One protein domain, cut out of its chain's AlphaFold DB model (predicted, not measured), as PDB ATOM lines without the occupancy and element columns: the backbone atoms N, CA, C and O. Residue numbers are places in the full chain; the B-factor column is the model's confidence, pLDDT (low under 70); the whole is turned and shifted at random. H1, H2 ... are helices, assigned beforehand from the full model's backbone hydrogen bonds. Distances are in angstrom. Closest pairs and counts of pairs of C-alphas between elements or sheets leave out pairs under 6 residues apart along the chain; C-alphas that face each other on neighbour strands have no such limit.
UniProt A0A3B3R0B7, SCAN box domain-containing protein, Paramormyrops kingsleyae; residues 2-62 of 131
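AT A GLANCE: This is residues 2 to 62 of the 131 residues of the protein "SCAN box domain-containing protein" of Paramormyrops kingsleyae (UniProt A0A3B3R0B7). H4, the longest helix, and H3 lie side by side as a helical hairpin; H2 and short H1 form an arm leading away from it, with a corner between them. The 61 printed residues hold four named helices, H1 to H4, and no named strand: all helix. The whole is loose, radius of gyration of the C-alphas 14.9 A, spanning 48 by 21 by 18 A.

IN THESE COORDINATES: H4, residues 42 to 57, is 21.9 A long and ends at C-alpha 57 (82.261, 132.181, 84.318). H3 is residues 24 to 32, H2 residues 9 to 19, 14.9 A long. H1, residues 3 to 7, begins at C-alpha 3 (58.123, 130.129, 68.106).

HOW THE PARTS SIT: H3 and H4 touch at a shallow tilt of 24 degrees, opposite ways; their closest C-alphas, Tyr 27 and Trp 56, are 5.1 A apart. H2 is apart from both. H1 and H2 only just touch, only at the corner, with 3 pairs of C-alphas within 8 A, the closest Thr 6 and Val 12 at 6.1 A. Every O i to N i+4 pair is within hydrogen-bond range in H2, H3 and H4; H1 has 0 of 1, and 1 of 2 O i to N i+3 pairs.

THE WHOLE: The printed part has no cut and no long link. The C-alphas farthest apart, Val 3 and Gly 39, are 48.6 A apart. Residues 2 to 6 and 13 to 22 have pLDDT under 70.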
ATOM      1  N   ASP A   2      60.206 133.744  70.672       66.00
ATOM      2  CA  ASP A   2      59.534 133.498  69.394       66.00
ATOM      3  C   ASP A   2      59.374 131.985  69.154       66.00
ATOM      4  O   ASP A   2      60.138 131.181  69.690       66.00
ATOM      5  N   VAL A   3      58.384 131.560  68.366       59.34
ATOM      6  CA  VAL A   3      58.123 130.129  68.106       59.34
ATOM      7  C   VAL A   3      59.317 129.479  67.396       59.34
ATOM      8  O   VAL A   3      59.613 128.308  67.640       59.34
ATOM      9  N   GLN A   4      60.073 130.240  66.599       60.16
ATOM     10  CA  GLN A   4      61.318 129.783  65.976       60.16
ATOM     11  C   GLN A   4      62.478 129.568  66.962       60.16
ATOM     12  O   GLN A   4      63.325 128.713  66.698       60.16
ATOM     13  N   ASP A   5      62.492 130.237  68.122       57.88
ATOM     14  CA  ASP A   5      63.537 130.057  69.146       57.88
ATOM     15  C   ASP A   5      63.438 128.702  69.871       57.88
ATOM     16  O   ASP A   5      64.378 128.290  70.545       57.88
ATOM     17  N   THR A   6      62.320 127.978  69.731       65.50
ATOM     18  CA  THR A   6      62.101 126.674  70.390       65.50
ATOM     19  C   THR A   6      62.890 125.515  69.774       65.50
ATOM     20  O   THR A   6      62.983 124.450  70.381       65.50
ATOM     21  N   ARG A   7      63.461 125.702  68.576       73.50
ATOM     22  CA  ARG A   7      64.263 124.684  67.872       73.50
ATOM     23  C   ARG A   7      65.760 124.774  68.163       73.50
ATOM     24  O   ARG A   7      66.504 123.876  67.784       73.50
ATOM     25  N   ASP A   8      66.187 125.846  68.818       80.44
ATOM     26  CA  ASP A   8      67.573 126.081  69.195       80.44
ATOM     27  C   ASP A   8      67.785 125.576  70.627       80.44
ATOM     28  O   ASP A   8      67.261 126.134  71.596       80.44
ATOM     29  N   TYR A   9      68.524 124.473  70.746       73.56
ATOM     30  CA  TYR A   9      68.793 123.824  72.025       73.56
ATOM     31  C   TYR A   9      69.471 124.771  73.018       73.56
ATOM     32  O   TYR A   9      69.128 124.743  74.200       73.56
ATOM     33  N   ASP A  10      70.378 125.634  72.561       71.12
ATOM     34  CA  ASP A  10      71.101 126.558  73.430       71.12
ATOM     35  C   ASP A  10      70.188 127.680  73.922       71.12
ATOM     36  O   ASP A  10      70.210 128.008  75.108       71.12
ATOM     37  N   LYS A  11      69.287 128.193  73.079       71.75
ATOM     38  CA  LYS A  11      68.267 129.163  73.519       71.75
ATOM     39  C   LYS A  11      67.266 128.557  74.492       71.75
ATOM     40  O   LYS A  11      66.935 129.186  75.495       71.75
ATOM     41  N   VAL A  12      66.803 127.335  74.232       73.50
ATOM     42  CA  VAL A  12      65.887 126.621  75.134       73.50
ATOM     43  C   VAL A  12      66.581 126.317  76.459       73.50
ATOM     44  O   VAL A  12      66.008 126.565  77.518       73.50
ATOM     45  N   LYS A  13      67.837 125.864  76.428       66.50
ATOM     46  CA  LYS A  13      68.668 125.647  77.615       66.50
ATOM     47  C   LYS A  13      68.857 126.939  78.401       66.50
ATOM     48  O   LYS A  13      68.635 126.925  79.605       66.50
ATOM     49  N   GLN A  14      69.193 128.052  77.752       63.34
ATOM     50  CA  GLN A  14      69.348 129.341  78.431       63.34
ATOM     51  C   GLN A  14      68.027 129.855  79.011       63.34
ATOM     52  O   GLN A  14      68.001 130.329  80.143       63.34
ATOM     53  N   ALA A  15      66.911 129.696  78.298       65.81
ATOM     54  CA  ALA A  15      65.586 130.058  78.796       65.81
ATOM     55  C   ALA A  15      65.157 129.192  79.990       65.81
ATOM     56  O   ALA A  15      64.578 129.712  80.938       65.81
ATOM     57  N   ILE A  16      65.472 127.891  79.983       63.91
ATOM     58  CA  ILE A  16      65.263 126.974  81.112       63.91
ATOM     59  C   ILE A  16      66.161 127.385  82.287       63.91
ATOM     60  O   ILE A  16      65.651 127.601  83.378       63.91
ATOM     61  N   LEU A  17      67.466 127.575  82.083       63.75
ATOM     62  CA  LEU A  17      68.399 128.000  83.140       63.75
ATOM     63  C   LEU A  17      67.982 129.335  83.777       63.75
ATOM     64  O   LEU A  17      68.005 129.463  84.998       63.75
ATOM     65  N   THR A  18      67.522 130.278  82.951       60.78
ATOM     66  CA  THR A  18      66.969 131.571  83.383       60.78
ATOM     67  C   THR A  18      65.657 131.395  84.151       60.78
ATOM     68  O   THR A  18      65.463 132.018  85.189       60.78
ATOM     69  N   LYS A  19      64.749 130.537  83.669       55.25
ATOM     70  CA  LYS A  19      63.417 130.312  84.260       55.25
ATOM     71  C   LYS A  19      63.446 129.491  85.553       55.25
ATOM     72  O   LYS A  19      62.549 129.646  86.373       55.25
ATOM     73  N   PHE A  20      64.429 128.611  85.715       51.25
ATOM     74  CA  PHE A  20      64.596 127.755  86.893       51.25
ATOM     75  C   PHE A  20      65.631 128.290  87.891       51.25
ATOM     76  O   PHE A  20      65.981 127.560  88.815       51.25
ATOM     77  N   GLU A  21      66.132 129.520  87.703       51.91
ATOM     78  CA  GLU A  21      67.132 130.146  88.583       51.91
ATOM     79  C   GLU A  21      68.302 129.203  88.906       51.91
ATOM     80  O   GLU A  21      68.826 129.178  90.019       51.91
ATOM     81  N   ILE A  22      68.756 128.421  87.918       54.84
ATOM     82  CA  ILE A  22      70.069 127.774  88.002       54.84
ATOM     83  C   ILE A  22      71.079 128.889  87.723       54.84
ATOM     84  O   ILE A  22      71.661 128.997  86.644       54.84
ATOM     85  N   ASP A  23      71.147 129.810  88.679       71.50
ATOM     86  CA  ASP A  23      71.736 131.120  88.534       71.50
ATOM     87  C   ASP A  23      73.269 131.018  88.595       71.50
ATOM     88  O   ASP A  23      73.878 130.086  89.140       71.50
ATOM     89  N   LEU A  24      73.926 132.007  87.998       77.44
ATOM     90  CA  LEU A  24      75.375 132.154  88.101       77.44
ATOM     91  C   LEU A  24      75.819 132.218  89.577       77.44
ATOM     92  O   LEU A  24      76.922 131.779  89.902       77.44
ATOM     93  N   GLU A  25      74.955 132.701  90.476       82.25
ATOM     94  CA  GLU A  25      75.196 132.763  91.921       82.25
ATOM     95  C   GLU A  25      75.280 131.374  92.586       82.25
ATOM     96  O   GLU A  25      76.008 131.210  93.564       82.25
ATOM     97  N   THR A  26      74.625 130.352  92.046       88.19
ATOM     98  CA  THR A  26      74.545 128.989  92.568       88.19
ATOM     99  C   THR A  26      75.819 128.262  92.211       88.19
ATOM    100  O   THR A  26      76.438 127.631  93.071       88.19
ATOM    101  N   TYR A  27      76.267 128.390  90.960       91.56
ATOM    102  CA  TYR A  27      77.575 127.883  90.556       91.56
ATOM    103  C   TYR A  27      78.703 128.617  91.271       91.56
ATOM    104  O   TYR A  27      79.631 127.961  91.745       91.56
ATOM    105  N   ARG A  28      78.588 129.939  91.454       91.94
ATOM    106  CA  ARG A  28      79.512 130.705  92.295       91.94
ATOM    107  C   ARG A  28      79.563 130.156  93.712       91.94
ATOM    108  O   ARG A  28      80.648 129.891  94.226       91.94
ATOM    109  N   HIS A  29      78.404 129.985  94.344       92.19
ATOM    110  CA  HIS A  29      78.319 129.484  95.709       92.19
ATOM    111  C   HIS A  29      78.970 128.106  95.804       92.19
ATOM    112  O   HIS A  29      79.876 127.924  96.608       92.19
ATOM    113  N   ARG A  30      78.586 127.168  94.930       94.75
ATOM    114  CA  ARG A  30      79.167 125.820  94.877       94.75
ATOM    115  C   ARG A  30      80.673 125.838  94.639       94.75
ATOM    116  O   ARG A  30      81.364 125.041  95.255       94.75
ATOM    117  N   PHE A  31      81.182 126.727  93.786       95.88
ATOM    118  CA  PHE A  31      82.619 126.874  93.535       95.88
ATOM    119  C   PHE A  31      83.362 127.331  94.795       95.88
ATOM    120  O   PHE A  31      84.377 126.749  95.167       95.88
ATOM    121  N   ARG A  32      82.847 128.361  95.477       94.69
ATOM    122  CA  ARG A  32      83.468 128.941  96.679       94.69
ATOM    123  C   ARG A  32      83.319 128.065  97.922       94.69
ATOM    124  O   ARG A  32      84.174 128.132  98.798       94.69
ATOM    125  N   SER A  33      82.247 127.281  98.003       95.62
ATOM    126  CA  SER A  33      81.946 126.381  99.119       95.62
ATOM    127  C   SER A  33      82.312 124.924  98.825       95.62
ATOM    128  O   SER A  33      81.834 124.030  99.526       95.62
ATOM    129  N   LEU A  34      83.069 124.655  97.754       96.44
ATOM    130  CA  LEU A  34      83.451 123.294  97.400       96.44
ATOM    131  C   LEU A  34      84.357 122.719  98.491       96.44
ATOM    132  O   LEU A  34      85.376 123.310  98.840       96.44
ATOM    133  N   MET A  35      83.998 121.533  98.972       96.25
ATOM    134  CA  MET A  35      84.810 120.755  99.901       96.25
ATOM    135  C   MET A  35      85.450 119.571  99.170       96.25
ATOM    136  O   MET A  35      84.851 118.990  98.252       96.25
ATOM    137  N   VAL A  36      86.666 119.229  99.598       96.38
ATOM    138  CA  VAL A  36      87.361 118.006  99.180       96.38
ATOM    139  C   VAL A  36      86.582 116.807  99.707       96.38
ATOM    140  O   VAL A  36      86.165 116.807 100.867       96.38
ATOM    141  N   ILE A  37      86.352 115.815  98.851       96.44
ATOM    142  CA  ILE A  37      85.669 114.580  99.244       96.44
ATOM    143  C   ILE A  37      86.707 113.605  99.811       96.44
ATOM    144  O   ILE A  37      87.837 113.531  99.331       96.44
ATOM    145  N   GLU A  38      86.346 112.856 100.851       96.88
ATOM    146  CA  GLU A  38      87.229 111.833 101.413       96.88
ATOM    147  C   GLU A  38      87.582 110.775 100.353       96.88
ATOM    148  O   GLU A  38      86.705 110.245  99.674       96.88
ATOM    149  N   GLY A  39      88.877 110.495 100.190       96.44
ATOM    150  CA  GLY A  39      89.385 109.570  99.171       96.44
ATOM    151  C   GLY A  39      89.505 110.155  97.758       96.44
ATOM    152  O   GLY A  39      89.989 109.465  96.865       96.44
ATOM    153  N   GLU A  40      89.115 111.413  97.545       97.25
ATOM    154  CA  GLU A  40      89.240 112.083  96.253       97.25
ATOM    155  C   GLU A  40      90.700 112.384  95.892       97.25
ATOM    156  O   GLU A  40      91.494 112.881  96.696       97.25
ATOM    157  N   THR A  41      91.049 112.140  94.634       98.12
ATOM    158  CA  THR A  41      92.350 112.495  94.075       98.12
ATOM    159  C   THR A  41      92.431 113.984  93.727       98.12
ATOM    160  O   THR A  41      91.450 114.638  93.372       98.12
ATOM    161  N   ALA A  42      93.649 114.534  93.694       97.94
ATOM    162  CA  ALA A  42      93.867 115.922  93.273       97.94
ATOM    163  C   ALA A  42      93.315 116.229  91.862       97.94
ATOM    164  O   ALA A  42      92.922 117.362  91.579       97.94
ATOM    165  N   ARG A  43      93.273 115.227  90.971       98.38
ATOM    166  CA  ARG A  43      92.752 115.376  89.606       98.38
ATOM    167  C   ARG A  43      91.227 115.468  89.578       98.38
ATOM    168  O   ARG A  43      90.697 116.275  88.822       98.38
ATOM    169  N   GLU A  44      90.536 114.693  90.404       98.06
ATOM    170  CA  GLU A  44      89.074 114.762  90.536       98.06
ATOM    171  C   GLU A  44      88.636 116.106  91.128       98.06
ATOM    172  O   GLU A  44      87.751 116.766  90.572       98.06
ATOM    173  N   LEU A  45      89.347 116.583  92.156       98.00
ATOM    174  CA  LEU A  45      89.110 117.903  92.740       98.00
ATOM    175  C   LEU A  45      89.295 119.016  91.699       98.00
ATOM    176  O   LEU A  45      88.446 119.900  91.560       98.00
ATOM    177  N   GLN A  46      90.391 118.960  90.936       98.19
ATOM    178  CA  GLN A  46      90.669 119.916  89.865       98.19
ATOM    179  C   GLN A  46      89.581 119.885  88.783       98.19
ATOM    180  O   GLN A  46      89.159 120.949  88.321       98.19
ATOM    181  N   ALA A  47      89.090 118.700  88.411       98.06
ATOM    182  CA  ALA A  47      88.037 118.551  87.413       98.06
ATOM    183  C   ALA A  47      86.716 119.177  87.889       98.06
ATOM    184  O   ALA A  47      86.104 119.949  87.151       98.06
ATOM    185  N   ARG A  48      86.312 118.930  89.144       97.44
ATOM    186  CA  ARG A  48      85.107 119.533  89.745       97.44
ATOM    187  C   ARG A  48      85.207 121.050  89.867       97.44
ATOM    188  O   ARG A  48      84.252 121.754  89.544       97.44
ATOM    189  N   LEU A  49      86.360 121.566  90.301       97.81
ATOM    190  CA  LEU A  49      86.612 123.010  90.342       97.81
ATOM    191  C   LEU A  49      86.520 123.627  88.945       97.81
ATOM    192  O   LEU A  49      85.893 124.671  88.771       97.81
ATOM    193  N   THR A  50      87.107 122.969  87.946       97.31
ATOM    194  CA  THR A  50      87.079 123.434  86.554       97.31
ATOM    195  C   THR A  50      85.656 123.448  86.006       97.31
ATOM    196  O   THR A  50      85.250 124.448  85.423       97.31
ATOM    197  N   ASP A  51      84.872 122.395  86.233       95.81
ATOM    198  CA  ASP A  51      83.470 122.317  85.806       95.81
ATOM    199  C   ASP A  51      82.618 123.452  86.399       95.81
ATOM    200  O   ASP A  51      81.892 124.142  85.679       95.81
ATOM    201  N   LEU A  52      82.764 123.718  87.700       95.31
ATOM    202  CA  LEU A  52      82.065 124.819  88.363       95.31
ATOM    203  C   LEU A  52      82.520 126.191  87.853       95.31
ATOM    204  O   LEU A  52      81.679 127.063  87.637       95.31
ATOM    205  N   TYR A  53      83.822 126.383  87.612       94.69
ATOM    206  CA  TYR A  53      84.345 127.605  86.997       94.69
ATOM    207  C   TYR A  53      83.764 127.824  85.596       94.69
ATOM    208  O   TYR A  53      83.329 128.930  85.291       94.69
ATOM    209  N   GLN A  54      83.711 126.786  84.757       93.75
ATOM    210  CA  GLN A  54      83.157 126.882  83.404       93.75
ATOM    211  C   GLN A  54      81.680 127.291  83.430       93.75
ATOM    212  O   GLN A  54      81.280 128.165  82.666       93.75
ATOM    213  N   LYS A  55      80.890 126.724  84.348       90.88
ATOM    214  CA  LYS A  55      79.460 127.041  84.500       90.88
ATOM    215  C   LYS A  55      79.205 128.419  85.111       90.88
ATOM    216  O   LYS A  55      78.236 129.072  84.747       90.88
ATOM    217  N   TRP A  56      80.056 128.871  86.032       91.12
ATOM    218  CA  TRP A  56      79.931 130.198  86.640       91.12
ATOM    219  C   TRP A  56      80.441 131.314  85.712       91.12
ATOM    220  O   TRP A  56      79.797 132.350  85.547       91.12
ATOM    221  N   MET A  57      81.600 131.125  85.085       92.06
ATOM    222  CA  MET A  57      82.261 132.181  84.318       92.06
ATOM    223  C   MET A  57      81.959 132.149  82.828       92.06
ATOM    224  O   MET A  57      82.133 133.180  82.188       92.06
ATOM    225  N   CYS A  58      81.495 131.026  82.278       90.69
ATOM    226  CA  CYS A  58      81.252 130.841  80.843       90.69
ATOM    227  C   CYS A  58      82.383 131.430  79.974       90.69
ATOM    228  O   CYS A  58      82.126 132.282  79.125       90.69
ATOM    229  N   PRO A  59      83.657 131.041  80.175       91.81
ATOM    230  CA  PRO A  59      84.797 131.690  79.522       91.81
ATOM    231  C   PRO A  59      84.839 131.520  77.994       91.81
ATOM    232  O   PRO A  59      85.611 132.209  77.337       91.81
ATOM    233  N   GLY A  60      84.029 130.621  77.421       91.56
ATOM    234  CA  GLY A  60      83.814 130.548  75.971       91.56
ATOM    235  C   GLY A  60      82.906 131.659  75.422       91.56
ATOM    236  O   GLY A  60      82.984 131.979  74.243       91.56
ATOM    237  N   GLU A  61      82.078 132.262  76.277       88.56
ATOM    238  CA  GLU A  61      81.109 133.313  75.929       88.56
ATOM    239  C   GLU A  61      81.523 134.689  76.480       88.56
ATOM    240  O   GLU A  61      81.115 135.722  75.948       88.56
ATOM    241  N   LYS A  62      82.332 134.722  77.550       90.00
ATOM    242  CA  LYS A  62      82.764 135.948  78.234       90.00
ATOM    243  C   LYS A  62      84.238 136.252  77.995       90.00
ATOM    244  O   LYS A  62      85.114 135.406  78.137       90.00
TER     245      LYS A  62